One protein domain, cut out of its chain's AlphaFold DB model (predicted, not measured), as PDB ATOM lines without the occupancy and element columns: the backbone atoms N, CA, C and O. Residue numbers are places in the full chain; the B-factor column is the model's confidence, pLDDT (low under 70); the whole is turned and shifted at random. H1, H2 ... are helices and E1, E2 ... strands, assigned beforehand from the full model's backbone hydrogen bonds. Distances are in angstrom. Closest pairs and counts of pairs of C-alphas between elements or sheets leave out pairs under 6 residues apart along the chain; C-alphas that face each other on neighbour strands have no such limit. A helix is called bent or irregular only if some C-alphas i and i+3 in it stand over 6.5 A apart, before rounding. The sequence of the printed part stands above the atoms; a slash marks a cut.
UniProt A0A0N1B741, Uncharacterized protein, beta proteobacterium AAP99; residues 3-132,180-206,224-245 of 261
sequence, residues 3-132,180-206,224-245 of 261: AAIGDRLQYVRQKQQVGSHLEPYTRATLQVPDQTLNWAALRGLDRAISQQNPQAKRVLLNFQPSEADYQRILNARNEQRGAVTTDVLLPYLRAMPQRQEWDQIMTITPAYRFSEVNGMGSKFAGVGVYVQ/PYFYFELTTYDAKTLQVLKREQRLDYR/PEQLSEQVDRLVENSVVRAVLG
ATOM      1  N   ALA A   3      18.122  48.432  -0.649       91.88
ATOM      2  CA  ALA A   3      18.569  47.233  -1.342       91.88
ATOM      3  C   ALA A   3      17.633  46.962  -2.516       91.88
ATOM      4  O   ALA A   3      16.415  46.934  -2.356       91.88
ATOM      5  N   ALA A   4      18.222  46.782  -3.690       92.25
ATOM      6  CA  ALA A   4      17.547  46.494  -4.943       92.25
ATOM      7  C   ALA A   4      18.210  45.277  -5.607       92.25
ATOM      8  O   ALA A   4      18.517  45.288  -6.794       92.25
ATOM      9  N   ILE A   5      18.472  44.230  -4.821       88.56
ATOM     10  CA  ILE A   5      19.029  42.957  -5.309       88.56
ATOM     11  C   ILE A   5      18.010  42.268  -6.220       88.56
ATOM     12  O   ILE A   5      18.375  41.658  -7.227       88.56
ATOM     13  N   GLY A   6      16.733  42.425  -5.869       84.62
ATOM     14  CA  GLY A   6      15.599  41.809  -6.534       84.62
ATOM     15  C   GLY A   6      15.147  40.546  -5.813       84.62
ATOM     16  O   GLY A   6      15.481  40.295  -4.658       84.62
ATOM     17  N   ASP A   7      14.372  39.754  -6.529       81.38
ATOM     18  CA  ASP A   7      13.599  38.615  -6.038       81.38
ATOM     19  C   ASP A   7      13.909  37.340  -6.835       81.38
ATOM     20  O   ASP A   7      13.121  36.402  -6.894       81.38
ATOM     21  N   ARG A   8      15.080  37.302  -7.473       83.69
ATOM     22  CA  ARG A   8      15.528  36.180  -8.293       83.69
ATOM     23  C   ARG A   8      16.818  35.605  -7.746       83.69
ATOM     24  O   ARG A   8      17.800  36.322  -7.563       83.69
ATOM     25  N   LEU A   9      16.822  34.290  -7.591       87.44
ATOM     26  CA  LEU A   9      17.979  33.488  -7.231       87.44
ATOM     27  C   LEU A   9      18.359  32.605  -8.422       87.44
ATOM     28  O   LEU A   9      17.526  31.900  -8.990       87.44
ATOM     29  N   GLN A  10      19.622  32.650  -8.835       90.38
ATOM     30  CA  GLN A  10      20.112  31.816  -9.931       90.38
ATOM     31  C   GLN A  10      20.560  30.448  -9.429       90.38
ATOM     32  O   GLN A  10      21.482  30.354  -8.629       90.38
ATOM     33  N   TYR A  11      19.969  29.376  -9.942       90.00
ATOM     34  CA  TYR A  11      20.459  28.020  -9.731       90.00
ATOM     35  C   TYR A  11      21.341  27.614 -10.910       90.00
ATOM     36  O   TYR A  11      20.873  27.558 -12.049       90.00
ATOM     37  N   VAL A  12      22.617  27.341 -10.656       90.00
ATOM     38  CA  VAL A  12      23.605  26.976 -11.676       90.00
ATOM     39  C   VAL A  12      24.175  25.612 -11.328       90.00
ATOM     40  O   VAL A  12      24.751  25.442 -10.263       90.00
ATOM     41  N   ARG A  13      24.066  24.634 -12.222       89.44
ATOM     42  CA  ARG A  13      24.572  23.279 -11.983       89.44
ATOM     43  C   ARG A  13      25.491  22.844 -13.108       89.44
ATOM     44  O   ARG A  13      25.133  22.956 -14.277       89.44
ATOM     45  N   GLN A  14      26.664  22.324 -12.768       85.00
ATOM     46  CA  GLN A  14      27.553  21.725 -13.760       85.00
ATOM     47  C   GLN A  14      26.952  20.415 -14.298       85.00
ATOM     48  O   GLN A  14      26.474  19.570 -13.536       85.00
ATOM     49  N   LYS A  15      26.957  20.253 -15.622       82.38
ATOM     50  CA  LYS A  15      26.547  19.021 -16.305       82.38
ATOM     51  C   LYS A  15      27.658  17.976 -16.213       82.38
ATOM     52  O   LYS A  15      28.836  18.317 -16.237       82.38
ATOM     53  N   GLN A  16      27.282  16.699 -16.185       70.62
ATOM     54  CA  GLN A  16      28.224  15.618 -16.478       70.62
ATOM     55  C   GLN A  16      28.532  15.681 -17.983       70.62
ATOM     56  O   GLN A  16      27.607  15.621 -18.793       70.62
ATOM     57  N   GLN A  17      29.786  15.936 -18.363       65.75
ATOM     58  CA  GLN A  17      30.119  16.350 -19.729       65.75
ATOM     59  C   GLN A  17      30.671  15.196 -20.577       65.75
ATOM     60  O   GLN A  17      31.567  14.477 -20.149       65.75
ATOM     61  N   VAL A  18      30.183  15.107 -21.818       51.69
ATOM     62  CA  VAL A  18      30.849  14.475 -22.968       51.69
ATOM     63  C   VAL A  18      30.829  15.496 -24.121       51.69
ATOM     64  O   VAL A  18      29.821  15.653 -24.801       51.69
ATOM     65  N   GLY A  19      31.899  16.286 -24.294       53.44
ATOM     66  CA  GLY A  19      32.068  17.213 -25.432       53.44
ATOM     67  C   GLY A  19      32.314  18.691 -25.077       53.44
ATOM     68  O   GLY A  19      31.585  19.292 -24.290       53.44
ATOM     69  N   SER A  20      33.331  19.289 -25.706       60.59
ATOM     70  CA  SER A  20      33.931  20.603 -25.392       60.59
ATOM     71  C   SER A  20      33.202  21.841 -25.944       60.59
ATOM     72  O   SER A  20      33.548  22.956 -25.565       60.59
ATOM     73  N   HIS A  21      32.187  21.677 -26.801       64.25
ATOM     74  CA  HIS A  21      31.523  22.790 -27.506       64.25
ATOM     75  C   HIS A  21      30.139  23.184 -26.947       64.25
ATOM     76  O   HIS A  21      29.510  24.108 -27.457       64.25
ATOM     77  N   LEU A  22      29.638  22.497 -25.915       72.50
ATOM     78  CA  LEU A  22      28.326  22.771 -25.311       72.50
ATOM     79  C   LEU A  22      28.471  23.559 -24.004       72.50
ATOM     80  O   LEU A  22      29.428  23.349 -23.264       72.50
ATOM     81  N   GLU A  23      27.491  24.420 -23.681       77.38
ATOM     82  CA  GLU A  23      27.447  25.113 -22.381       77.38
ATOM     83  C   GLU A  23      27.475  24.059 -21.249       77.38
ATOM     84  O   GLU A  23      26.531  23.253 -21.140       77.38
ATOM     85  N   PRO A  24      28.521  24.070 -20.395       81.62
ATOM     86  CA  PRO A  24      28.772  23.014 -19.412       81.62
ATOM     87  C   PRO A  24      27.889  23.145 -18.164       81.62
ATOM     88  O   PRO A  24      27.996  22.345 -17.235       81.62
ATOM     89  N   TYR A  25      26.988  24.130 -18.139       85.69
ATOM     90  CA  TYR A  25      26.107  24.432 -17.019       85.69
ATOM     91  C   TYR A  25      24.632  24.351 -17.440       85.69
ATOM     92  O   TYR A  25      24.255  24.765 -18.539       85.69
ATOM     93  N   THR A  26      23.770  23.830 -16.568       87.12
ATOM     94  CA  THR A  26      22.334  24.132 -16.586       87.12
ATOM     95  C   THR A  26      22.074  25.320 -15.670       87.12
ATOM     96  O   THR A  26      22.694  25.453 -14.614       87.12
ATOM     97  N   ARG A  27      21.180  26.217 -16.092       89.56
ATOM     98  CA  ARG A  27      20.830  27.423 -15.339       89.56
ATOM     99  C   ARG A  27      19.320  27.523 -15.231       89.56
ATOM    100  O   ARG A  27      18.629  27.395 -16.237       89.56
ATOM    101  N   ALA A  28      18.833  27.771 -14.028       88.62
ATOM    102  CA  ALA A  28      17.440  28.074 -13.753       88.62
ATOM    103  C   ALA A  28      17.363  29.341 -12.898       88.62
ATOM    104  O   ALA A  28      18.300  29.675 -12.174       88.62
ATOM    105  N   THR A  29      16.252  30.060 -13.004       87.25
ATOM    106  CA  THR A  29      15.960  31.198 -12.128       87.25
ATOM    107  C   THR A  29      14.831  30.792 -11.201       87.25
ATOM    108  O   THR A  29      13.791  30.334 -11.668       87.25
ATOM    109  N   LEU A  30      15.055  30.942  -9.903       86.19
ATOM    110  CA  LEU A  30      14.070  30.717  -8.858       86.19
ATOM    111  C   LEU A  30      13.570  32.072  -8.371       86.19
ATOM    112  O   LEU A  30      14.369  32.981  -8.143       86.19
ATOM    113  N   GLN A  31      12.257  32.199  -8.225       84.94
ATOM    114  CA  GLN A  31      11.650  33.371  -7.615       84.94
ATOM    115  C   GLN A  31      11.734  33.235  -6.094       84.94
ATOM    116  O   GLN A  31      11.411  32.183  -5.543       84.94
ATOM    117  N   VAL A  32      12.164  34.296  -5.424       83.38
ATOM    118  CA  VAL A  32      12.225  34.397  -3.970       83.38
ATOM    119  C   VAL A  32      11.085  35.312  -3.516       83.38
ATOM    120  O   VAL A  32      11.000  36.444  -3.995       83.38
ATOM    121  N   PRO A  33      10.186  34.844  -2.637       75.00
ATOM    122  CA  PRO A  33       9.062  35.648  -2.180       75.00
ATOM    123  C   PRO A  33       9.506  36.797  -1.261       75.00
ATOM    124  O   PRO A  33      10.628  36.830  -0.753       75.00
ATOM    125  N   ASP A  34       8.598  37.750  -1.049       77.06
ATOM    126  CA  ASP A  34       8.609  38.703   0.072       77.06
ATOM    127  C   ASP A  34       9.858  39.589   0.230       77.06
ATOM    128  O   ASP A  34      10.130  40.122   1.306       77.06
ATOM    129  N   GLN A  35      10.624  39.787  -0.848       84.25
ATOM    130  CA  GLN A  35      11.846  40.599  -0.854       84.25
ATOM    131  C   GLN A  35      12.867  40.212   0.233       84.25
ATOM    132  O   GLN A  35      13.630  41.059   0.712       84.25
ATOM    133  N   THR A  36      12.903  38.939   0.639       88.69
ATOM    134  CA  THR A  36      13.754  38.471   1.746       88.69
ATOM    135  C   THR A  36      15.229  38.817   1.536       88.69
ATOM    136  O   THR A  36      15.889  39.271   2.470       88.69
ATOM    137  N   LEU A  37      15.717  38.729   0.293       91.56
ATOM    138  CA  LEU A  37      17.085  39.101  -0.087       91.56
ATOM    139  C   LEU A  37      17.376  40.592   0.138       91.56
ATOM    140  O   LEU A  37      18.432  40.942   0.672       91.56
ATOM    141  N   ASN A  38      16.441  41.477  -0.225       93.75
ATOM    142  CA  ASN A  38      16.586  42.914   0.019       93.75
ATOM    143  C   ASN A  38      16.632  43.188   1.528       93.75
ATOM    144  O   ASN A  38      17.489  43.940   1.992       93.75
ATOM    145  N   TRP A  39      15.763  42.541   2.310       93.75
ATOM    146  CA  TRP A  39      15.750  42.691   3.765       93.75
ATOM    147  C   TRP A  39      17.010  42.146   4.438       93.75
ATOM    148  O   TRP A  39      17.530  42.795   5.345       93.75
ATOM    149  N   ALA A  40      17.542  41.008   3.991       94.12
ATOM    150  CA  ALA A  40      18.811  40.472   4.482       94.12
ATOM    151  C   ALA A  40      19.967  41.453   4.242       94.12
ATOM    152  O   ALA A  40      20.757  41.732   5.146       94.12
ATOM    153  N   ALA A  41      20.026  42.053   3.054       95.38
ATOM    154  CA  ALA A  41      21.033  43.057   2.737       95.38
ATOM    155  C   ALA A  41      20.869  44.343   3.562       95.38
ATOM    156  O   ALA A  41      21.852  44.892   4.057       95.38
ATOM    157  N   LEU A  42      19.632  44.805   3.761       96.12
ATOM    158  CA  LEU A  42      19.325  45.965   4.599       96.12
ATOM    159  C   LEU A  42      19.699  45.742   6.070       96.12
ATOM    160  O   LEU A  42      20.280  46.642   6.676       96.12
ATOM    161  N   ARG A  43      19.439  44.551   6.628       96.00
ATOM    162  CA  ARG A  43      19.920  44.171   7.969       96.00
ATOM    163  C   ARG A  43      21.442  44.216   8.046       96.00
ATOM    164  O   ARG A  43      21.987  44.728   9.020       96.00
ATOM    165  N   GLY A  44      22.125  43.746   7.001       95.06
ATOM    166  CA  GLY A  44      23.582  43.801   6.913       95.06
ATOM    167  C   GLY A  44      24.115  45.236   6.938       95.06
ATOM    168  O   GLY A  44      25.041  45.533   7.694       95.06
ATOM    169  N   LEU A  45      23.498  46.147   6.175       95.12
ATOM    170  CA  LEU A  45      23.851  47.573   6.203       95.12
ATOM    171  C   LEU A  45      23.602  48.189   7.583       95.12
ATOM    172  O   LEU A  45      24.492  48.846   8.120       95.12
ATOM    173  N   ASP A  46      22.427  47.969   8.176       96.00
ATOM    174  CA  ASP A  46      22.086  48.523   9.492       96.00
ATOM    175  C   ASP A  46      23.059  48.042  10.578       96.00
ATOM    176  O   ASP A  46      23.602  48.839  11.351       96.00
ATOM    177  N   ARG A  47      23.376  46.744  10.572       95.25
ATOM    178  CA  ARG A  47      24.347  46.139  11.483       95.25
ATOM    179  C   ARG A  47      25.758  46.699  11.297       95.25
ATOM    180  O   ARG A  47      26.479  46.860  12.279       95.25
ATOM    181  N   ALA A  48      26.182  46.966  10.069       93.81
ATOM    182  CA  ALA A  48      27.516  47.499   9.816       93.81
ATOM    183  C   ALA A  48      27.626  48.979  10.189       93.81
ATOM    184  O   ALA A  48      28.578  49.387  10.853       93.81
ATOM    185  N   ILE A  49      26.623  49.781   9.828       93.50
ATOM    186  CA  ILE A  49      26.605  51.212  10.139       93.50
ATOM    187  C   ILE A  49      26.412  51.451  11.632       93.50
ATOM    188  O   ILE A  49      27.041  52.352  12.169       93.50
ATOM    189  N   SER A  50      25.621  50.641  12.335       93.12
ATOM    190  CA  SER A  50      25.521  50.750  13.798       93.12
ATOM    191  C   SER A  50      26.851  50.479  14.513       93.12
ATOM    192  O   SER A  50      27.087  51.065  15.565       93.12
ATOM    193  N   GLN A  51      27.743  49.665  13.934       92.31
ATOM    194  CA  GLN A  51      29.103  49.460  14.446       92.31
ATOM    195  C   GLN A  51      30.044  50.614  14.079       92.31
ATOM    196  O   GLN A  51      30.793  51.088  14.927       92.31
ATOM    197  N   GLN A  52      30.009  51.077  12.825       89.88
ATOM    198  CA  GLN A  52      30.916  52.121  12.337       89.88
ATOM    199  C   GLN A  52      30.537  53.527  12.833       89.88
ATOM    200  O   GLN A  52      31.408  54.346  13.115       89.88
ATOM    201  N   ASN A  53      29.240  53.815  12.923       89.50
ATOM    202  CA  ASN A  53      28.681  55.080  13.379       89.50
ATOM    203  C   ASN A  53      27.402  54.841  14.212       89.50
ATOM    204  O   ASN A  53      26.282  54.946  13.695       89.50
ATOM    205  N   PRO A  54      27.547  54.552  15.520       90.44
ATOM    206  CA  PRO A  54      26.416  54.255  16.400       90.44
ATOM    207  C   PRO A  54      25.368  55.375  16.472       90.44
ATOM    208  O   PRO A  54      24.181  55.100  16.640       90.44
ATOM    209  N   GLN A  55      25.804  56.630  16.311       91.12
ATOM    210  CA  GLN A  55      24.962  57.826  16.416       91.12
ATOM    211  C   GLN A  55      24.213  58.155  15.114       91.12
ATOM    212  O   GLN A  55      23.355  59.036  15.105       91.12
ATOM    213  N   ALA A  56      24.511  57.468  14.006       91.00
ATOM    214  CA  ALA A  56      23.845  57.722  12.735       91.00
ATOM    215  C   ALA A  56      22.349  57.384  12.808       91.00
ATOM    216  O   ALA A  56      21.964  56.274  13.187       91.00
ATOM    217  N   LYS A  57      21.495  58.303  12.343       93.00
ATOM    218  CA  LYS A  57      20.089  57.993  12.075       93.00
ATOM    219  C   LYS A  57      20.004  57.140  10.811       93.00
ATOM    220  O   LYS A  57      20.400  57.558   9.726       93.00
ATOM    221  N   ARG A  58      19.478  55.929  10.953       94.25
ATOM    222  CA  ARG A  58      19.427  54.922   9.893       94.25
ATOM    223  C   ARG A  58      18.006  54.809   9.352       94.25
ATOM    224  O   ARG A  58      17.093  54.419  10.068       94.25
ATOM    225  N   VAL A  59      17.824  55.171   8.083       93.38
ATOM    226  CA  VAL A  59      16.549  55.022   7.362       93.38
ATOM    227  C   VAL A  59      16.680  53.860   6.381       93.38
ATOM    228  O   VAL A  59      17.528  53.894   5.482       93.38
ATOM    229  N   LEU A  60      15.855  52.832   6.565       94.56
ATOM    230  CA  LEU A  60      15.755  51.676   5.674       94.56
ATOM    231  C   LEU A  60      14.611  51.918   4.692       94.56
ATOM    232  O   LEU A  60      13.468  52.100   5.101       94.56
ATOM    233  N   LEU A  61      14.928  51.947   3.402       92.81
ATOM    234  CA  LEU A  61      13.952  52.141   2.341       92.81
ATOM    235  C   LEU A  61      13.699  50.809   1.652       92.81
ATOM    236  O   LEU A  61      14.630  50.161   1.169       92.81
ATOM    237  N   ASN A  62      12.425  50.440   1.588       88.69
ATOM    238  CA  ASN A  62      11.985  49.316   0.789       88.69
ATOM    239  C   ASN A  62      11.833  49.762  -0.670       88.69
ATOM    240  O   ASN A  62      11.019  50.637  -0.967       88.69
ATOM    241  N   PHE A  63      12.621  49.186  -1.575       90.25
ATOM    242  CA  PHE A  63      12.546  49.527  -2.989       90.25
ATOM    243  C   PHE A  63      11.350  48.831  -3.640       90.25
ATOM    244  O   PHE A  63      11.314  47.609  -3.765       90.25
ATOM    245  N   GLN A  64      10.378  49.623  -4.079       87.94
ATOM    246  CA  GLN A  64       9.209  49.147  -4.811       87.94
ATOM    247  C   GLN A  64       9.125  49.907  -6.139       87.94
ATOM    248  O   GLN A  64       8.587  51.017  -6.170       87.94
ATOM    249  N   PRO A  65       9.729  49.377  -7.219       89.44
ATOM    250  CA  PRO A  65       9.616  49.986  -8.539       89.44
ATOM    251  C   PRO A  65       8.167  49.942  -9.041       89.44
ATOM    252  O   PRO A  65       7.364  49.123  -8.594       89.44
ATOM    253  N   SER A  66       7.843  50.812  -9.999       92.81
ATOM    254  CA  SER A  66       6.585  50.700 -10.745       92.81
ATOM    255  C   SER A  66       6.522  49.358 -11.486       92.81
ATOM    256  O   SER A  66       7.563  48.771 -11.779       92.81
ATOM    257  N   GLU A  67       5.327  48.884 -11.851       92.62
ATOM    258  CA  GLU A  67       5.194  47.630 -12.613       92.62
ATOM    259  C   GLU A  67       6.006  47.670 -13.921       92.62
ATOM    260  O   GLU A  67       6.712  46.723 -14.256       92.62
ATOM    261  N   ALA A  68       5.991  48.802 -14.630       94.31
ATOM    262  CA  ALA A  68       6.761  48.975 -15.861       94.31
ATOM    263  C   ALA A  68       8.278  48.869 -15.620       94.31
ATOM    264  O   ALA A  68       8.988  48.191 -16.368       94.31
ATOM    265  N   ASP A  69       8.781  49.503 -14.560       94.56
ATOM    266  CA  ASP A  69      10.196  49.444 -14.198       94.56
ATOM    267  C   ASP A  69      10.610  48.064 -13.682       94.56
ATOM    268  O   ASP A  69      11.701  47.581 -13.990       94.56
ATOM    269  N   TYR A  70       9.728  47.406 -12.932       91.06
ATOM    270  CA  TYR A  70       9.919  46.037 -12.480       91.06
ATOM    271  C   TYR A  70      10.077  45.098 -13.680       91.06
ATOM    272  O   TYR A  70      11.089  44.403 -13.783       91.06
ATOM    273  N   GLN A  71       9.171  45.162 -14.660       92.00
ATOM    274  CA  GLN A  71       9.283  44.385 -15.900       92.00
ATOM    275  C   GLN A  71      10.560  44.714 -16.682       92.00
ATOM    276  O   GLN A  71      11.205  43.816 -17.231       92.00
ATOM    277  N   ARG A  72      10.984  45.982 -16.703       94.00
ATOM    278  CA  ARG A  72      12.249  46.389 -17.331       94.00
ATOM    279  C   ARG A  72      13.456  45.720 -16.661       94.00
ATOM    280  O   ARG A  72      14.336  45.222 -17.361       94.00
ATOM    281  N   ILE A  73      13.487  45.660 -15.328       91.94
ATOM    282  CA  ILE A  73      14.540  44.967 -14.565       91.94
ATOM    283  C   ILE A  73      14.484  43.451 -14.810       91.94
ATOM    284  O   ILE A  73      15.523  42.815 -15.013       91.94
ATOM    285  N   LEU A  74      13.283  42.863 -14.825       88.00
ATOM    286  CA  LEU A  74      13.091  41.429 -15.043       88.00
ATOM    287  C   LEU A  74      13.557  40.974 -16.429       88.00
ATOM    288  O   LEU A  74      14.160  39.902 -16.546       88.00
ATOM    289  N   ASN A  75      13.286  41.769 -17.460       90.88
ATOM    290  CA  ASN A  75      13.619  41.442 -18.846       90.88
ATOM    291  C   ASN A  75      15.063  41.803 -19.218       90.88
ATOM    292  O   ASN A  75      15.551  41.397 -20.275       90.88
ATOM    293  N   ALA A  76      15.776  42.528 -18.351       91.50
ATOM    294  CA  ALA A  76      17.184  42.822 -18.550       91.50
ATOM    295  C   ALA A  76      18.029  41.539 -18.531       91.50
ATOM    296  O   ALA A  76      17.872  40.660 -17.666       91.50
ATOM    297  N   ARG A  77      18.987  41.473 -19.462       90.44
ATOM    298  CA  ARG A  77      20.020  40.433 -19.460       90.44
ATOM    299  C   ARG A  77      20.830  40.508 -18.169       90.44
ATOM    300  O   ARG A  77      20.982  41.581 -17.586       90.44
ATOM    301  N   ASN A  78      21.372  39.377 -17.733       88.06
ATOM    302  CA  ASN A  78      22.099  39.286 -16.466       88.06
ATOM    303  C   ASN A  78      23.242  40.308 -16.372       88.06
ATOM    304  O   ASN A  78      23.387  40.962 -15.346       88.06
ATOM    305  N   GLU A  79      23.989  40.493 -17.460       90.19
ATOM    306  CA  GLU A  79      25.094  41.447 -17.571       90.19
ATOM    307  C   GLU A  79      24.671  42.918 -17.484       90.19
ATOM    308  O   GLU A  79      25.464  43.765 -17.087       90.19
ATOM    309  N   GLN A  80      23.420  43.224 -17.822       92.81
ATOM    310  CA  GLN A  80      22.873  44.583 -17.826       92.81
ATOM    311  C   GLN A  80      22.021  44.875 -16.592       92.81
ATOM    312  O   GLN A  80      21.731  46.037 -16.315       92.81
ATOM    313  N   ARG A  81      21.606  43.845 -15.846       91.62
ATOM    314  CA  ARG A  81      20.595  43.979 -14.793       91.62
ATOM    315  C   ARG A  81      20.984  45.003 -13.733       91.62
ATOM    316  O   ARG A  81      20.168  45.859 -13.428       91.62
ATOM    317  N   GLY A  82      22.222  44.982 -13.238       92.44
ATOM    318  CA  GLY A  82      22.693  45.962 -12.249       92.44
ATOM    319  C   GLY A  82      22.609  47.412 -12.730       92.44
ATOM    320  O   GLY A  82      22.170  48.293 -11.987       92.44
ATOM    321  N   ALA A  83      22.963  47.653 -13.997       93.94
ATOM    322  CA  ALA A  83      22.864  48.972 -14.615       93.94
ATOM    323  C   ALA A  83      21.398  49.403 -14.765       93.94
ATOM    324  O   ALA A  83      21.031  50.477 -14.303       93.94
ATOM    325  N   VAL A  84      20.536  48.526 -15.293       95.62
ATOM    326  CA  VAL A  84      19.094  48.796 -15.434       95.62
ATOM    327  C   VAL A  84      18.436  49.062 -14.077       95.62
ATOM    328  O   VAL A  84      17.656  50.001 -13.947       95.62
ATOM    329  N   THR A  85      18.772  48.285 -13.047       95.44
ATOM    330  CA  THR A  85      18.287  48.517 -11.682       95.44
ATOM    331  C   THR A  85      18.730  49.883 -11.161       95.44
ATOM    332  O   THR A  85      17.925  50.596 -10.567       95.44
ATOM    333  N   THR A  86      19.977  50.282 -11.411       95.44
ATOM    334  CA  THR A  86      20.491  51.602 -11.013       95.44
ATOM    335  C   THR A  86      19.771  52.733 -11.753       95.44
ATOM    336  O   THR A  86      19.390  53.727 -11.131       95.44
ATOM    337  N   ASP A  87      19.516  52.562 -13.051       95.69
ATOM    338  CA  ASP A  87      18.795  53.528 -13.887       95.69
ATOM    339  C   ASP A  87      17.353  53.753 -13.428       95.69
ATOM    340  O   ASP A  87      16.828  54.850 -13.603       95.69
ATOM    341  N   VAL A  88      16.711  52.737 -12.847       96.06
ATOM    342  CA  VAL A  88      15.379  52.851 -12.228       96.06
ATOM    343  C   VAL A  88      15.475  53.463 -10.826       96.06
ATOM    344  O   VAL A  88      14.669  54.314 -10.443       96.06
ATOM    345  N   LEU A  89      16.474  53.049 -10.046       95.50
ATOM    346  CA  LEU A  89      16.638  53.459  -8.655       95.50
ATOM    347  C   LEU A  89      16.953  54.954  -8.514       95.50
ATOM    348  O   LEU A  89      16.453  55.606  -7.599       95.50
ATOM    349  N   LEU A  90      17.778  55.522  -9.398       95.31
ATOM    350  CA  LEU A  90      18.177  56.928  -9.291       95.31
ATOM    351  C   LEU A  90      16.997  57.904  -9.459       95.31
ATOM    352  O   LEU A  90      16.862  58.788  -8.614       95.31
ATOM    353  N   PRO A  91      16.120  57.784 -10.477       94.69
ATOM    354  CA  PRO A  91      14.881  58.558 -10.550       94.69
ATOM    355  C   PRO A  91      13.983  58.383  -9.323       94.69
ATOM    356  O   PRO A  91      13.491  59.380  -8.797       94.69
ATOM    357  N   TYR A  92      13.832  57.149  -8.829       93.62
ATOM    358  CA  TYR A  92      13.066  56.861  -7.615       93.62
ATOM    359  C   TYR A  92      13.606  57.639  -6.406       93.62
ATOM    360  O   TYR A  92      12.847  58.304  -5.707       93.62
ATOM    361  N   LEU A  93      14.929  57.649  -6.213       94.44
ATOM    362  CA  LEU A  93      15.566  58.447  -5.167       94.44
ATOM    363  C   LEU A  93      15.402  59.949  -5.420       94.44
ATOM    364  O   LEU A  93      15.105  60.683  -4.487       94.44
ATOM    365  N   ARG A  94      15.545  60.435  -6.661       94.50
ATOM    366  CA  ARG A  94      15.373  61.867  -6.986       94.50
ATOM    367  C   ARG A  94      13.991  62.389  -6.611       94.50
ATOM    368  O   ARG A  94      13.909  63.526  -6.149       94.50
ATOM    369  N   ALA A  95      12.960  61.568  -6.793       93.62
ATOM    370  CA  ALA A  95      11.575  61.898  -6.483       93.62
ATOM    371  C   ALA A  95      11.282  61.998  -4.974       93.62
ATOM    372  O   ALA A  95      10.208  62.463  -4.603       93.62
ATOM    373  N   MET A  96      12.214  61.600  -4.099       93.56
ATOM    374  CA  MET A  96      12.063  61.701  -2.646       93.56
ATOM    375  C   MET A  96      12.599  63.039  -2.125       93.56
ATOM    376  O   MET A  96      13.820  63.188  -1.995       93.56
ATOM    377  N   PRO A  97      11.746  64.017  -1.768       91.50
ATOM    378  CA  PRO A  97      12.218  65.292  -1.230       91.50
ATOM    379  C   PRO A  97      12.954  65.129   0.109       91.50
ATOM    380  O   PRO A  97      13.912  65.856   0.366       91.50
ATOM    381  N   GLN A  98      12.588  64.126   0.918       92.62
ATOM    382  CA  GLN A  98      13.193  63.865   2.231       92.62
ATOM    383  C   GLN A  98      14.695  63.556   2.149       92.62
ATOM    384  O   GLN A  98      15.409  63.725   3.133       92.62
ATOM    385  N   ARG A  99      15.211  63.155   0.976       94.19
ATOM    386  CA  ARG A  99      16.646  62.887   0.795       94.19
ATOM    387  C   ARG A  99      17.535  64.097   1.057       94.19
ATOM    388  O   ARG A  99      18.720  63.925   1.314       94.19
ATOM    389  N   GLN A 100      16.978  65.306   0.968       93.62
ATOM    390  CA  GLN A 100      17.710  66.547   1.231       93.62
ATOM    391  C   GLN A 100      18.126  66.681   2.703       93.62
ATOM    392  O   GLN A 100      19.074  67.405   3.005       93.62
ATOM    393  N   GLU A 101      17.452  65.960   3.603       94.38
ATOM    394  CA  GLU A 101      17.764  65.905   5.035       94.38
ATOM    395  C   GLU A 101      18.799  64.825   5.380       94.38
ATOM    396  O   GLU A 101      19.218  64.718   6.529       94.38
ATOM    397  N   TRP A 102      19.183  63.981   4.419       95.06
ATOM    398  CA  TRP A 102      20.139  62.899   4.639       95.06
ATOM    399  C   TRP A 102      21.543  63.338   4.222       95.06
ATOM    400  O   TRP A 102      21.711  64.193   3.351       95.06
ATOM    401  N   ASP A 103      22.561  62.711   4.807       94.56
ATOM    402  CA  ASP A 103      23.953  62.939   4.411       94.56
ATOM    403  C   ASP A 103      24.352  62.019   3.250       94.56
ATOM    404  O   ASP A 103      24.936  62.448   2.256       94.56
ATOM    405  N   GLN A 104      24.007  60.732   3.355       95.69
ATOM    406  CA  GLN A 104      24.436  59.703   2.411       95.69
ATOM    407  C   GLN A 104      23.337  58.682   2.128       95.69
ATOM    408  O   GLN A 104      22.507  58.361   2.982       95.69
ATOM    409  N   ILE A 105      23.371  58.114   0.924       96.81
ATOM    410  CA  ILE A 105      22.513  56.997   0.526       96.81
ATOM    411  C   ILE A 105      23.401  55.837   0.102       96.81
ATOM    412  O   ILE A 105      24.163  55.950  -0.848       96.81
ATOM    413  N   MET A 106      23.271  54.704   0.786       96.69
ATOM    414  CA  MET A 106      23.900  53.449   0.378       96.69
ATOM    415  C   MET A 106      22.881  52.596  -0.371       96.69
ATOM    416  O   MET A 106      21.786  52.354   0.156       96.69
ATOM    417  N   THR A 107      23.245  52.161  -1.575       97.19
ATOM    418  CA  THR A 107      22.448  51.281  -2.428       97.19
ATOM    419  C   THR A 107      23.172  49.964  -2.665       97.19
ATOM    420  O   THR A 107      24.397  49.934  -2.785       97.19
ATOM    421  N   ILE A 108      22.409  48.878  -2.748       96.75
ATOM    422  CA  ILE A 108      22.916  47.561  -3.139       96.75
ATOM    423  C   ILE A 108      22.170  47.107  -4.386       96.75
ATOM    424  O   ILE A 108      20.942  47.009  -4.359       96.75
ATOM    425  N   THR A 109      22.898  46.812  -5.457       96.00
ATOM    426  CA  THR A 109      22.349  46.319  -6.729       96.00
ATOM    427  C   THR A 109      23.046  45.020  -7.149       96.00
ATOM    428  O   THR A 109      24.174  44.757  -6.719       96.00
ATOM    429  N   PRO A 110      22.401  44.157  -7.955       94.38
ATOM    430  CA  PRO A 110      23.036  42.932  -8.424       94.38
ATOM    431  C   PRO A 110      24.181  43.265  -9.386       94.38
ATOM    432  O   PRO A 110      24.028  44.100 -10.274       94.38
ATOM    433  N   ALA A 111      25.306  42.567  -9.255       94.00
ATOM    434  CA  ALA A 111      26.415  42.653 -10.202       94.00
ATOM    435  C   ALA A 111      26.478  41.392 -11.080       94.00
ATOM    436  O   ALA A 111      25.828  40.382 -10.788       94.00
ATOM    437  N   TYR A 112      27.264  41.441 -12.159       92.00
ATOM    438  CA  TYR A 112      27.456  40.315 -13.075       92.00
ATOM    439  C   TYR A 112      28.928  40.003 -13.330       92.00
ATOM    440  O   TYR A 112      29.701  40.878 -13.723       92.00
ATOM    441  N   ARG A 113      29.318  38.745 -13.120       88.38
ATOM    442  CA  ARG A 113      30.681  38.258 -13.319       88.38
ATOM    443  C   ARG A 113      30.703  37.231 -14.433       88.38
ATOM    444  O   ARG A 113      30.128  36.155 -14.295       88.38
ATOM    445  N   PHE A 114      31.421  37.539 -15.509       86.44
ATOM    446  CA  PHE A 114      31.584  36.610 -16.623       86.44
ATOM    447  C   PHE A 114      32.535  35.458 -16.281       86.44
ATOM    448  O   PHE A 114      32.156  34.310 -16.461       86.44
ATOM    449  N   SER A 115      33.735  35.742 -15.774       83.88
ATOM    450  CA  SER A 115      34.800  34.743 -15.595       83.88
ATOM    451  C   SER A 115      34.565  33.771 -14.436       83.88
ATOM    452  O   SER A 115      33.879  34.101 -13.467       83.88
ATOM    453  N   GLU A 116      35.204  32.599 -14.517       81.81
ATOM    454  CA  GLU A 116      35.266  31.628 -13.419       81.81
ATOM    455  C   GLU A 116      35.954  32.199 -12.171       81.81
ATOM    456  O   GLU A 116      36.696  33.188 -12.219       81.81
ATOM    457  N   VAL A 117      35.683  31.578 -11.025       80.75
ATOM    458  CA  VAL A 117      36.225  32.009  -9.734       80.75
ATOM    459  C   VAL A 117      36.385  30.826  -8.794       80.75
ATOM    460  O   VAL A 117      35.422  30.126  -8.505       80.75
ATOM    461  N   ASN A 118      37.607  30.607  -8.303       76.50
ATOM    462  CA  ASN A 118      37.926  29.616  -7.269       76.50
ATOM    463  C   ASN A 118      37.315  28.230  -7.536       76.50
ATOM    464  O   ASN A 118      36.705  27.628  -6.657       76.50
ATOM    465  N   GLY A 119      37.419  27.734  -8.771       73.75
ATOM    466  CA  GLY A 119      36.877  26.429  -9.166       73.75
ATOM    467  C   GLY A 119      35.344  26.349  -9.244       73.75
ATOM    468  O   GLY A 119      34.810  25.259  -9.456       73.75
ATOM    469  N   MET A 120      34.638  27.469  -9.082       83.00
ATOM    470  CA  MET A 120      33.226  27.610  -9.435       83.00
ATOM    471  C   MET A 120      33.079  27.970 -10.917       83.00
ATOM    472  O   MET A 120      34.047  28.339 -11.583       83.00
ATOM    473  N   GLY A 121      31.850  27.872 -11.422       80.94
ATOM    474  CA  GLY A 121      31.530  28.211 -12.803       80.94
ATOM    475  C   GLY A 121      31.604  29.704 -13.130       80.94
ATOM    476  O   GLY A 121      32.127  30.525 -12.381       80.94
ATOM    477  N   SER A 122      31.069  30.043 -14.297       85.00
ATOM    478  CA  SER A 122      31.110  31.375 -14.901       85.00
ATOM    479  C   SER A 122      29.718  32.019 -14.963       85.00
ATOM    480  O   SER A 122      28.699  31.369 -14.693       85.00
ATOM    481  N   LYS A 123      29.646  33.287 -15.386       86.56
ATOM    482  CA  LYS A 123      28.395  34.034 -15.650       86.56
ATOM    483  C   LYS A 123      27.468  34.135 -14.426       86.56
ATOM    484  O   LYS A 123      26.268  33.876 -14.533       86.56
ATOM    485  N   PHE A 124      28.018  34.468 -13.260       87.06
ATOM    486  CA  PHE A 124      27.243  34.663 -12.032       87.06
ATOM    487  C   PHE A 124      26.593  36.042 -12.003       87.06
ATOM    488  O   PHE A 124      27.270  37.044 -12.224       87.06
ATOM    489  N   ALA A 125      25.296  36.099 -11.704       88.19
ATOM    490  CA  ALA A 125      24.568  37.351 -11.534       88.19
ATOM    491  C   ALA A 125      23.849  37.390 -10.185       88.19
ATOM    492  O   ALA A 125      23.156  36.430  -9.843       88.19
ATOM    493  N   GLY A 126      23.970  38.505  -9.463       92.06
ATOM    494  CA  GLY A 126      23.229  38.735  -8.223       92.06
ATOM    495  C   GLY A 126      23.437  37.625  -7.192       92.06
ATOM    496  O   GLY A 126      24.565  37.236  -6.893       92.06
ATOM    497  N   VAL A 127      22.334  37.108  -6.655       94.31
ATOM    498  CA  VAL A 127      22.319  35.995  -5.697       94.31
ATOM    499  C   VAL A 127      22.068  34.677  -6.427       94.31
ATOM    500  O   VAL A 127      21.241  34.601  -7.339       94.31
ATOM    501  N   GLY A 128      22.741  33.611  -6.005       93.00
ATOM    502  CA  GLY A 128      22.498  32.290  -6.561       93.00
ATOM    503  C   GLY A 128      23.067  31.141  -5.748       93.00
ATOM    504  O   GLY A 128      23.687  31.323  -4.704       93.00
ATOM    505  N   VAL A 129      22.841  29.937  -6.259       93.50
ATOM    506  CA  VAL A 129      23.370  28.675  -5.755       93.50
ATOM    507  C   VAL A 129      24.042  27.953  -6.914       93.50
ATOM    508  O   VAL A 129      23.414  27.664  -7.933       93.50
ATOM    509  N   TYR A 130      25.325  27.657  -6.755       92.31
ATOM    510  CA  TYR A 130      26.105  26.861  -7.690       92.31
ATOM    511  C   TYR A 130      26.224  25.413  -7.203       92.31
ATOM    512  O   TYR A 130      26.459  25.183  -6.023       92.31
ATOM    513  N   VAL A 131      26.099  24.429  -8.089       91.00
ATOM    514  CA  VAL A 131      26.221  23.004  -7.761       91.00
ATOM    515  C   VAL A 131      27.318  22.372  -8.606       91.00
ATOM    516  O   VAL A 131      27.235  22.362  -9.838       91.00
ATOM    517  N   GLN A 132      28.307  21.805  -7.915       88.12
ATOM    518  CA  GLN A 132      29.412  21.018  -8.452       88.12
ATOM    519  C   GLN A 132      29.174  19.540  -8.090       88.12
ATOM    520  O   GLN A 132      29.558  19.112  -7.001       88.12
ATOM    521  N   PRO A 180      26.085  28.575  -2.256       94.19
ATOM    522  CA  PRO A 180      25.480  29.894  -2.245       94.19
ATOM    523  C   PRO A 180      26.528  30.958  -2.573       94.19
ATOM    524  O   PRO A 180      27.648  30.924  -2.050       94.19
ATOM    525  N   TYR A 181      26.163  31.896  -3.437       94.50
ATOM    526  CA  TYR A 181      26.981  33.042  -3.795       94.50
ATOM    527  C   TYR A 181      26.143  34.317  -3.830       94.50
ATOM    528  O   TYR A 181      24.932  34.293  -4.063       94.50
ATOM    529  N   PHE A 182      26.818  35.442  -3.641       95.56
ATOM    530  CA  PHE A 182      26.239  36.764  -3.754       95.56
ATOM    531  C   PHE A 182      27.231  37.705  -4.434       95.56
ATOM    532  O   PHE A 182      28.303  37.987  -3.895       95.56
ATOM    533  N   TYR A 183      26.866  38.164  -5.632       95.00
ATOM    534  CA  TYR A 183      27.593  39.176  -6.379       95.00
ATOM    535  C   TYR A 183      26.801  40.473  -6.473       95.00
ATOM    536  O   TYR A 183      25.718  40.518  -7.065       95.00
ATOM    537  N   PHE A 184      27.353  41.538  -5.908       95.50
ATOM    538  CA  PHE A 184      26.665  42.816  -5.798       95.50
ATOM    539  C   PHE A 184      27.605  43.997  -5.955       95.50
ATOM    540  O   PHE A 184      28.824  43.877  -5.819       95.50
ATOM    541  N   GLU A 185      26.997  45.144  -6.222       96.00
ATOM    542  CA  GLU A 185      27.629  46.446  -6.137       96.00
ATOM    543  C   GLU A 185      27.019  47.222  -4.968       96.00
ATOM    544  O   GLU A 185      25.805  47.410  -4.897       96.00
ATOM    545  N   LEU A 186      27.873  47.668  -4.048       96.62
ATOM    546  CA  LEU A 186      27.538  48.633  -3.013       96.62
ATOM    547  C   LEU A 186      27.972  50.017  -3.495       96.62
ATOM    548  O   LEU A 186      29.166  50.277  -3.651       96.62
ATOM    549  N   THR A 187      27.012  50.917  -3.697       96.56
ATOM    550  CA  THR A 187      27.299  52.309  -4.061       96.56
ATOM    551  C   THR A 187      26.834  53.251  -2.958       96.56
ATOM    552  O   THR A 187      25.700  53.186  -2.497       96.56
ATOM    553  N   THR A 188      27.723  54.136  -2.520       96.31
ATOM    554  CA  THR A 188      27.421  55.233  -1.598       96.31
ATOM    555  C   THR A 188      27.328  56.521  -2.392       96.31
ATOM    556  O   THR A 188      28.258  56.866  -3.120       96.31
ATOM    557  N   TYR A 189      26.223  57.234  -2.234       96.69
ATOM    558  CA  TYR A 189      25.949  58.510  -2.874       96.69
ATOM    559  C   TYR A 189      25.889  59.627  -1.839       96.69
ATOM    560  O   TYR A 189      25.421  59.408  -0.720       96.69
ATOM    561  N   ASP A 190      26.277  60.831  -2.244       96.62
ATOM    562  CA  ASP A 190      25.861  62.056  -1.568       96.62
ATOM    563  C   ASP A 190      24.343  62.195  -1.719       96.62
ATOM    564  O   ASP A 190      23.816  62.141  -2.834       96.62
ATOM    565  N   ALA A 191      23.607  62.325  -0.616       96.12
ATOM    566  CA  ALA A 191      22.149  62.231  -0.677       96.12
ATOM    567  C   ALA A 191      21.491  63.419  -1.401       96.12
ATOM    568  O   ALA A 191      20.434  63.259  -2.020       96.12
ATOM    569  N   LYS A 192      22.124  64.599  -1.365       95.06
ATOM    570  CA  LYS A 192      21.593  65.862  -1.905       95.06
ATOM    571  C   LYS A 192      21.800  65.973  -3.409       95.06
ATOM    572  O   LYS A 192      20.893  66.394  -4.134       95.06
ATOM    573  N   THR A 193      22.947  65.524  -3.899       95.44
ATOM    574  CA  THR A 193      23.337  65.610  -5.314       95.44
ATOM    575  C   THR A 193      23.189  64.289  -6.067       95.44
ATOM    576  O   THR A 193      23.078  64.297  -7.291       95.44
ATOM    577  N   LEU A 194      23.152  63.157  -5.352       95.81
ATOM    578  CA  LEU A 194      23.259  61.799  -5.898       95.81
ATOM    579  C   LEU A 194      24.564  61.550  -6.667       95.81
ATOM    580  O   LEU A 194      24.618  60.678  -7.536       95.81
ATOM    581  N   GLN A 195      25.626  62.295  -6.356       96.44
ATOM    582  CA  GLN A 195      26.962  61.979  -6.848       96.44
ATOM    583  C   GLN A 195      27.505  60.739  -6.139       96.44
ATOM    584  O   GLN A 195      27.301  60.555  -4.940       96.44
ATOM    585  N   VAL A 196      28.200  59.880  -6.884       96.56
ATOM    586  CA  VAL A 196      28.832  58.674  -6.336       96.56
ATOM    587  C   VAL A 196      30.036  59.077  -5.485       96.56
ATOM    588  O   VAL A 196      30.980  59.670  -5.997       96.56
ATOM    589  N   LEU A 197      30.013  58.717  -4.202       94.75
ATOM    590  CA  LEU A 197      31.113  58.913  -3.253       94.75
ATOM    591  C   LEU A 197      32.034  57.690  -3.188       94.75
ATOM    592  O   LEU A 197      33.254  57.820  -3.167       94.75
ATOM    593  N   LYS A 198      31.444  56.492  -3.148       94.12
ATOM    594  CA  LYS A 198      32.166  55.213  -3.124       94.12
ATOM    595  C   LYS A 198      31.384  54.185  -3.926       94.12
ATOM    596  O   LYS A 198      30.159  54.149  -3.847       94.12
ATOM    597  N   ARG A 199      32.090  53.320  -4.645       93.75
ATOM    598  CA  ARG A 199      31.528  52.144  -5.307       93.75
ATOM    599  C   ARG A 199      32.433  50.949  -5.054       93.75
ATOM    600  O   ARG A 199      33.649  51.076  -5.155       93.75
ATOM    601  N   GLU A 200      31.842  49.810  -4.727       92.69
ATOM    602  CA  GLU A 200      32.556  48.559  -4.487       92.69
ATOM    603  C   GLU A 200      31.754  47.394  -5.060       92.69
ATOM    604  O   GLU A 200      30.577  47.236  -4.741       92.69
ATOM    605  N   GLN A 201      32.391  46.575  -5.896       92.69
ATOM    606  CA  GLN A 201      31.824  45.306  -6.344       92.69
ATOM    607  C   GLN A 201      32.433  44.169  -5.541       92.69
ATOM    608  O   GLN A 201      33.650  44.102  -5.369       92.69
ATOM    609  N   ARG A 202      31.588  43.252  -5.074       91.81
ATOM    610  CA  ARG A 202      32.025  42.165  -4.207       91.81
ATOM    611  C   ARG A 202      31.305  40.874  -4.535       91.81
ATOM    612  O   ARG A 202      30.077  40.842  -4.593       91.81
ATOM    613  N   LEU A 203      32.093  39.813  -4.723       91.88
ATOM    614  CA  LEU A 203      31.617  38.436  -4.813       91.88
ATOM    615  C   LEU A 203      32.005  37.698  -3.542       91.88
ATOM    616  O   LEU A 203      33.188  37.461  -3.310       91.88
ATOM    617  N   ASP A 204      31.001  37.270  -2.794       93.31
ATOM    618  CA  ASP A 204      31.168  36.336  -1.692       93.31
ATOM    619  C   ASP A 204      30.436  35.033  -2.007       93.31
ATOM    620  O   ASP A 204      29.426  35.007  -2.711       93.31
ATOM    621  N   TYR A 205      30.955  33.930  -1.489       93.50
ATOM    622  CA  TYR A 205      30.368  32.609  -1.651       93.50
ATOM    623  C   TYR A 205      30.792  31.713  -0.491       93.50
ATOM    624  O   TYR A 205      31.754  32.003   0.225       93.50
ATOM    625  N   ARG A 206      30.075  30.606  -0.305       92.12
ATOM    626  CA  ARG A 206      30.436  29.587   0.682       92.12
ATOM    627  C   ARG A 206      30.172  28.206   0.121       92.12
ATOM    628  O   ARG A 206      29.035  27.894  -0.191       92.12
ATOM    629  N   PRO A 224      15.850  22.807   0.790       84.50
ATOM    630  CA  PRO A 224      15.624  24.181   0.342       84.50
ATOM    631  C   PRO A 224      15.689  25.205   1.482       84.50
ATOM    632  O   PRO A 224      16.258  26.278   1.305       84.50
ATOM    633  N   GLU A 225      15.186  24.856   2.666       85.94
ATOM    634  CA  GLU A 225      15.177  25.712   3.857       85.94
ATOM    635  C   GLU A 225      16.599  25.957   4.371       85.94
ATOM    636  O   GLU A 225      16.974  27.100   4.631       85.94
ATOM    637  N   GLN A 226      17.425  24.905   4.446       86.25
ATOM    638  CA  GLN A 226      18.831  25.028   4.838       86.25
ATOM    639  C   GLN A 226      19.613  25.909   3.857       86.25
ATOM    640  O   GLN A 226      20.416  26.746   4.275       86.25
ATOM    641  N   LEU A 227      19.381  25.750   2.550       87.75
ATOM    642  CA  LEU A 227      20.022  26.590   1.540       87.75
ATOM    643  C   LEU A 227      19.531  28.034   1.604       87.75
ATOM    644  O   LEU A 227      20.356  28.940   1.516       87.75
ATOM    645  N   SER A 228      18.229  28.254   1.798       88.00
ATOM    646  CA  SER A 228      17.657  29.593   1.965       88.00
ATOM    647  C   SER A 228      18.281  30.312   3.157       88.00
ATOM    648  O   SER A 228      18.735  31.445   3.026       88.00
ATOM    649  N   GLU A 229      18.398  29.632   4.297       89.81
ATOM    650  CA  GLU A 229      19.041  30.188   5.483       89.81
ATOM    651  C   GLU A 229      20.513  30.547   5.219       89.81
ATOM    652  O   GLU A 229      20.991  31.603   5.643       89.81
ATOM    653  N   GLN A 230      21.255  29.692   4.505       90.94
ATOM    654  CA  GLN A 230      22.640  29.999   4.145       90.94
ATOM    655  C   GLN A 230      22.743  31.173   3.168       90.94
ATOM    656  O   GLN A 230      23.677  31.963   3.293       90.94
ATOM    657  N   VAL A 231      21.802  31.315   2.232       92.81
ATOM    658  CA  VAL A 231      21.733  32.461   1.317       92.81
ATOM    659  C   VAL A 231      21.472  33.750   2.096       92.81
ATOM    660  O   VAL A 231      22.235  34.701   1.940       92.81
ATOM    661  N   ASP A 232      20.481  33.774   2.987       92.19
ATOM    662  CA  ASP A 232      20.150  34.960   3.786       92.19
ATOM    663  C   ASP A 232      21.326  35.397   4.666       92.19
ATOM    664  O   ASP A 232      21.731  36.565   4.656       92.19
ATOM    665  N   ARG A 233      21.938  34.441   5.379       92.56
ATOM    666  CA  ARG A 233      23.135  34.696   6.193       92.56
ATOM    667  C   ARG A 233      24.307  35.161   5.333       92.56
ATOM    668  O   ARG A 233      25.083  36.008   5.777       92.56
ATOM    669  N   LEU A 234      24.487  34.596   4.137       94.50
ATOM    670  CA  LEU A 234      25.550  35.014   3.227       94.50
ATOM    671  C   LEU A 234      25.331  36.462   2.794       94.50
ATOM    672  O   LEU A 234      26.267  37.248   2.908       94.50
ATOM    673  N   VAL A 235      24.127  36.820   2.344       95.38
ATOM    674  CA  VAL A 235      23.794  38.177   1.894       95.38
ATOM    675  C   VAL A 235      24.053  39.185   3.010       95.38
ATOM    676  O   VAL A 235      24.821  40.124   2.811       95.38
ATOM    677  N   GLU A 236      23.506  38.946   4.204       95.50
ATOM    678  CA  GLU A 236      23.674  39.838   5.356       95.50
ATOM    679  C   GLU A 236      25.159  40.041   5.710       95.50
ATOM    680  O   GLU A 236      25.645  41.173   5.765       95.50
ATOM    681  N   ASN A 237      25.917  38.952   5.876       94.38
ATOM    682  CA  ASN A 237      27.333  39.028   6.254       94.38
ATOM    683  C   ASN A 237      28.220  39.628   5.154       94.38
ATOM    684  O   ASN A 237      29.210  40.293   5.457       94.38
ATOM    685  N   SER A 238      27.894  39.402   3.880       94.44
ATOM    686  CA  SER A 238      28.663  39.957   2.758       94.44
ATOM    687  C   SER A 238      28.562  41.476   2.716       94.44
ATOM    688  O   SER A 238      29.562  42.164   2.511       94.44
ATOM    689  N   VAL A 239      27.367  42.002   2.984       94.94
ATOM    690  CA  VAL A 239      27.144  43.442   3.103       94.94
ATOM    691  C   VAL A 239      27.895  44.013   4.302       94.94
ATOM    692  O   VAL A 239      28.560  45.037   4.157       94.94
ATOM    693  N   VAL A 240      27.856  43.335   5.455       94.25
ATOM    694  CA  VAL A 240      28.618  43.762   6.639       94.25
ATOM    695  C   VAL A 240      30.105  43.899   6.313       94.25
ATOM    696  O   VAL A 240      30.695  44.948   6.570       94.25
ATOM    697  N   ARG A 241      30.698  42.884   5.673       91.88
ATOM    698  CA  ARG A 241      32.114  42.906   5.278       91.88
ATOM    699  C   ARG A 241      32.445  44.016   4.279       91.88
ATOM    700  O   ARG A 241      33.501  44.630   4.408       91.88
ATOM    701  N   ALA A 242      31.566  44.286   3.311       91.94
ATOM    702  CA  ALA A 242      31.771  45.348   2.320       91.94
ATOM    703  C   ALA A 242      31.784  46.753   2.951       91.94
ATOM    704  O   ALA A 242      32.554  47.624   2.549       91.94
ATOM    705  N   VAL A 243      30.953  46.988   3.971       91.06
ATOM    706  CA  VAL A 243      30.932  48.272   4.688       91.06
ATOM    707  C   VAL A 243      32.141  48.410   5.615       91.06
ATOM    708  O   VAL A 243      32.802  49.446   5.600       91.06
ATOM    709  N   LEU A 244      32.453  47.366   6.390       88.62
ATOM    710  CA  LEU A 244      33.538  47.392   7.378       88.62
ATOM    711  C   LEU A 244      34.944  47.282   6.759       88.62
ATOM    712  O   LEU A 244      35.932  47.504   7.452       88.62
ATOM    713  N   GLY A 245      35.054  46.994   5.458       71.62
ATOM    714  CA  GLY A 245      36.331  46.980   4.738       71.62
ATOM    715  C   GLY A 245      37.147  45.697   4.910       71.62
ATOM    716  O   GLY A 245      38.345  45.687   4.636       71.62
TER     717      GLY A 245
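AT A GLANCE: This is residues 3 to 132, 180 to 206 and 224 to 245 of the 261 residues of an uncharacterized protein of beta proteobacterium AAP99 (UniProt A0A0N1B741). One long, twisted sheet has helices over both faces: H1 and H5 pack together at a shallow angle on one face, and H3 is on the other with H2 packed on its far side. Strand E5 runs through the sheet with E6 along one side of it and E3 and E4 in turn along the other, and E4 leads on to E1 and E2; the E1 to E2 loop lies toward one end of the long axis and little H4 toward the other. The printed part has 179 residues, with six named strands and five named helices: along the chain, the strands E1 and E2 come first, then the helices H1 to H4, then the strands E3 to E6, and last the helix H5; the sheet is branched, with E1 and E4 parallel and its other neighbour pairs antiparallel, and the class is mixed, helices and strands. The whole is compact, with a radius of gyration of the C-alphas of 16.9 A, yet elongated in outline, spanning 60 by 35 by 28 A.

IN THESE COORDINATES: The longest strand, E5, is residues 180 to 190, 32.2 A from first to last C-alpha, with C-alpha 180 at (25.480, 29.894, -2.245). E6 is residues 196 to 205, 26.5 A long; E3 is residues 104 to 110 and E4 residues 127 to 132. E1, residues 8 to 14, begins at C-alpha 8 at (15.528, 36.180, -8.293), and E2 is residues 25 to 31. H5, residues 224 to 244, is 30.2 A long and ends at C-alpha 244 at (33.538, 47.392, 7.378). H1, residues 33 to 52, is 31.0 A long, with a kink of 28 degrees near residue 40, and is irregular: C-alphas 34 and 37 are 8.5 A apart. H3, residues 78 to 94, is 25.4 A long and also irregular, with C-alphas 79 and 82 at 7.4 A. H2 is residues 67 to 75. H4, residues 97 to 101, is neither bent nor irregular, but only just: C-alphas 97 and 100 are 6.1 A apart.

HOW THE PARTS SIT: E5 has three neighbours, all antiparallel. E6 lies on one side, with N 186 and O 200 at 2.8 A, within hydrogen-bond range; E5 and E6 form a hairpin. On the other side lie E3, beside residues 184 to 190 with N 107 and O 187 at 2.8 A, and E4, beside residues 180 to 182 with N 181 and O 128 at 2.8 A. E4 and E1 are parallel, with N 12 and O 129 at 2.9 A. E1 and E2 form an antiparallel hairpin, with N 11 and O 28 at 2.8 A. H5 is on the sheet at a height of 8.7 A, over E4, E5 and E6; it runs slantwise to the strands, only just, at 59.5 degrees to E4 on the local plane. The closest C-alphas of H5 and E5, those of Val 231 and Pro 180, are 5.8 A apart. H1, on the same face, touches H5, with the C-alphas of Gly 44 and Glu 236 closest at 4.3 A; they run the same way at a shallow tilt of 33 degrees, only just short of steep. H3 is on the opposite face, over E3 at a height of 8.5 A, with the C-alphas of Gly 82 and Pro 110 closest at 4.9 A. H2 and H3 form a helical hairpin and touch through H3 residues 81 to 88 alone, the C-alphas of Ile 73 and Thr 85 closest at 5.9 A. H4 is close to H3 but not clearly touching, the C-alphas of Arg 99 and Leu 93 closest at 7.5 A. In H2 and H5 every O i to N i+4 pair is within hydrogen-bond range; the figures are 14 of 16 in H1, 10 of 13 in H3 and 0 of 1 in H4, where 2 of 2 O i to N i+3 pairs are.

THE WHOLE: The two C-alphas farthest apart, those of Val 18 and Glu 101, are 60.0 A apart. Residues 133 to 179 are not printed, and C-alphas 132 and 180 are 11.5 A apart across that cut; residues 207 to 223 are missing too, with 15.8 A between C-alphas 206 and 224. Of the links printed whole, H1 to H2 and E3 to E4 are long. The mean pLDDT of the printed part is 90.1, and residues 17 to 21 are under 70.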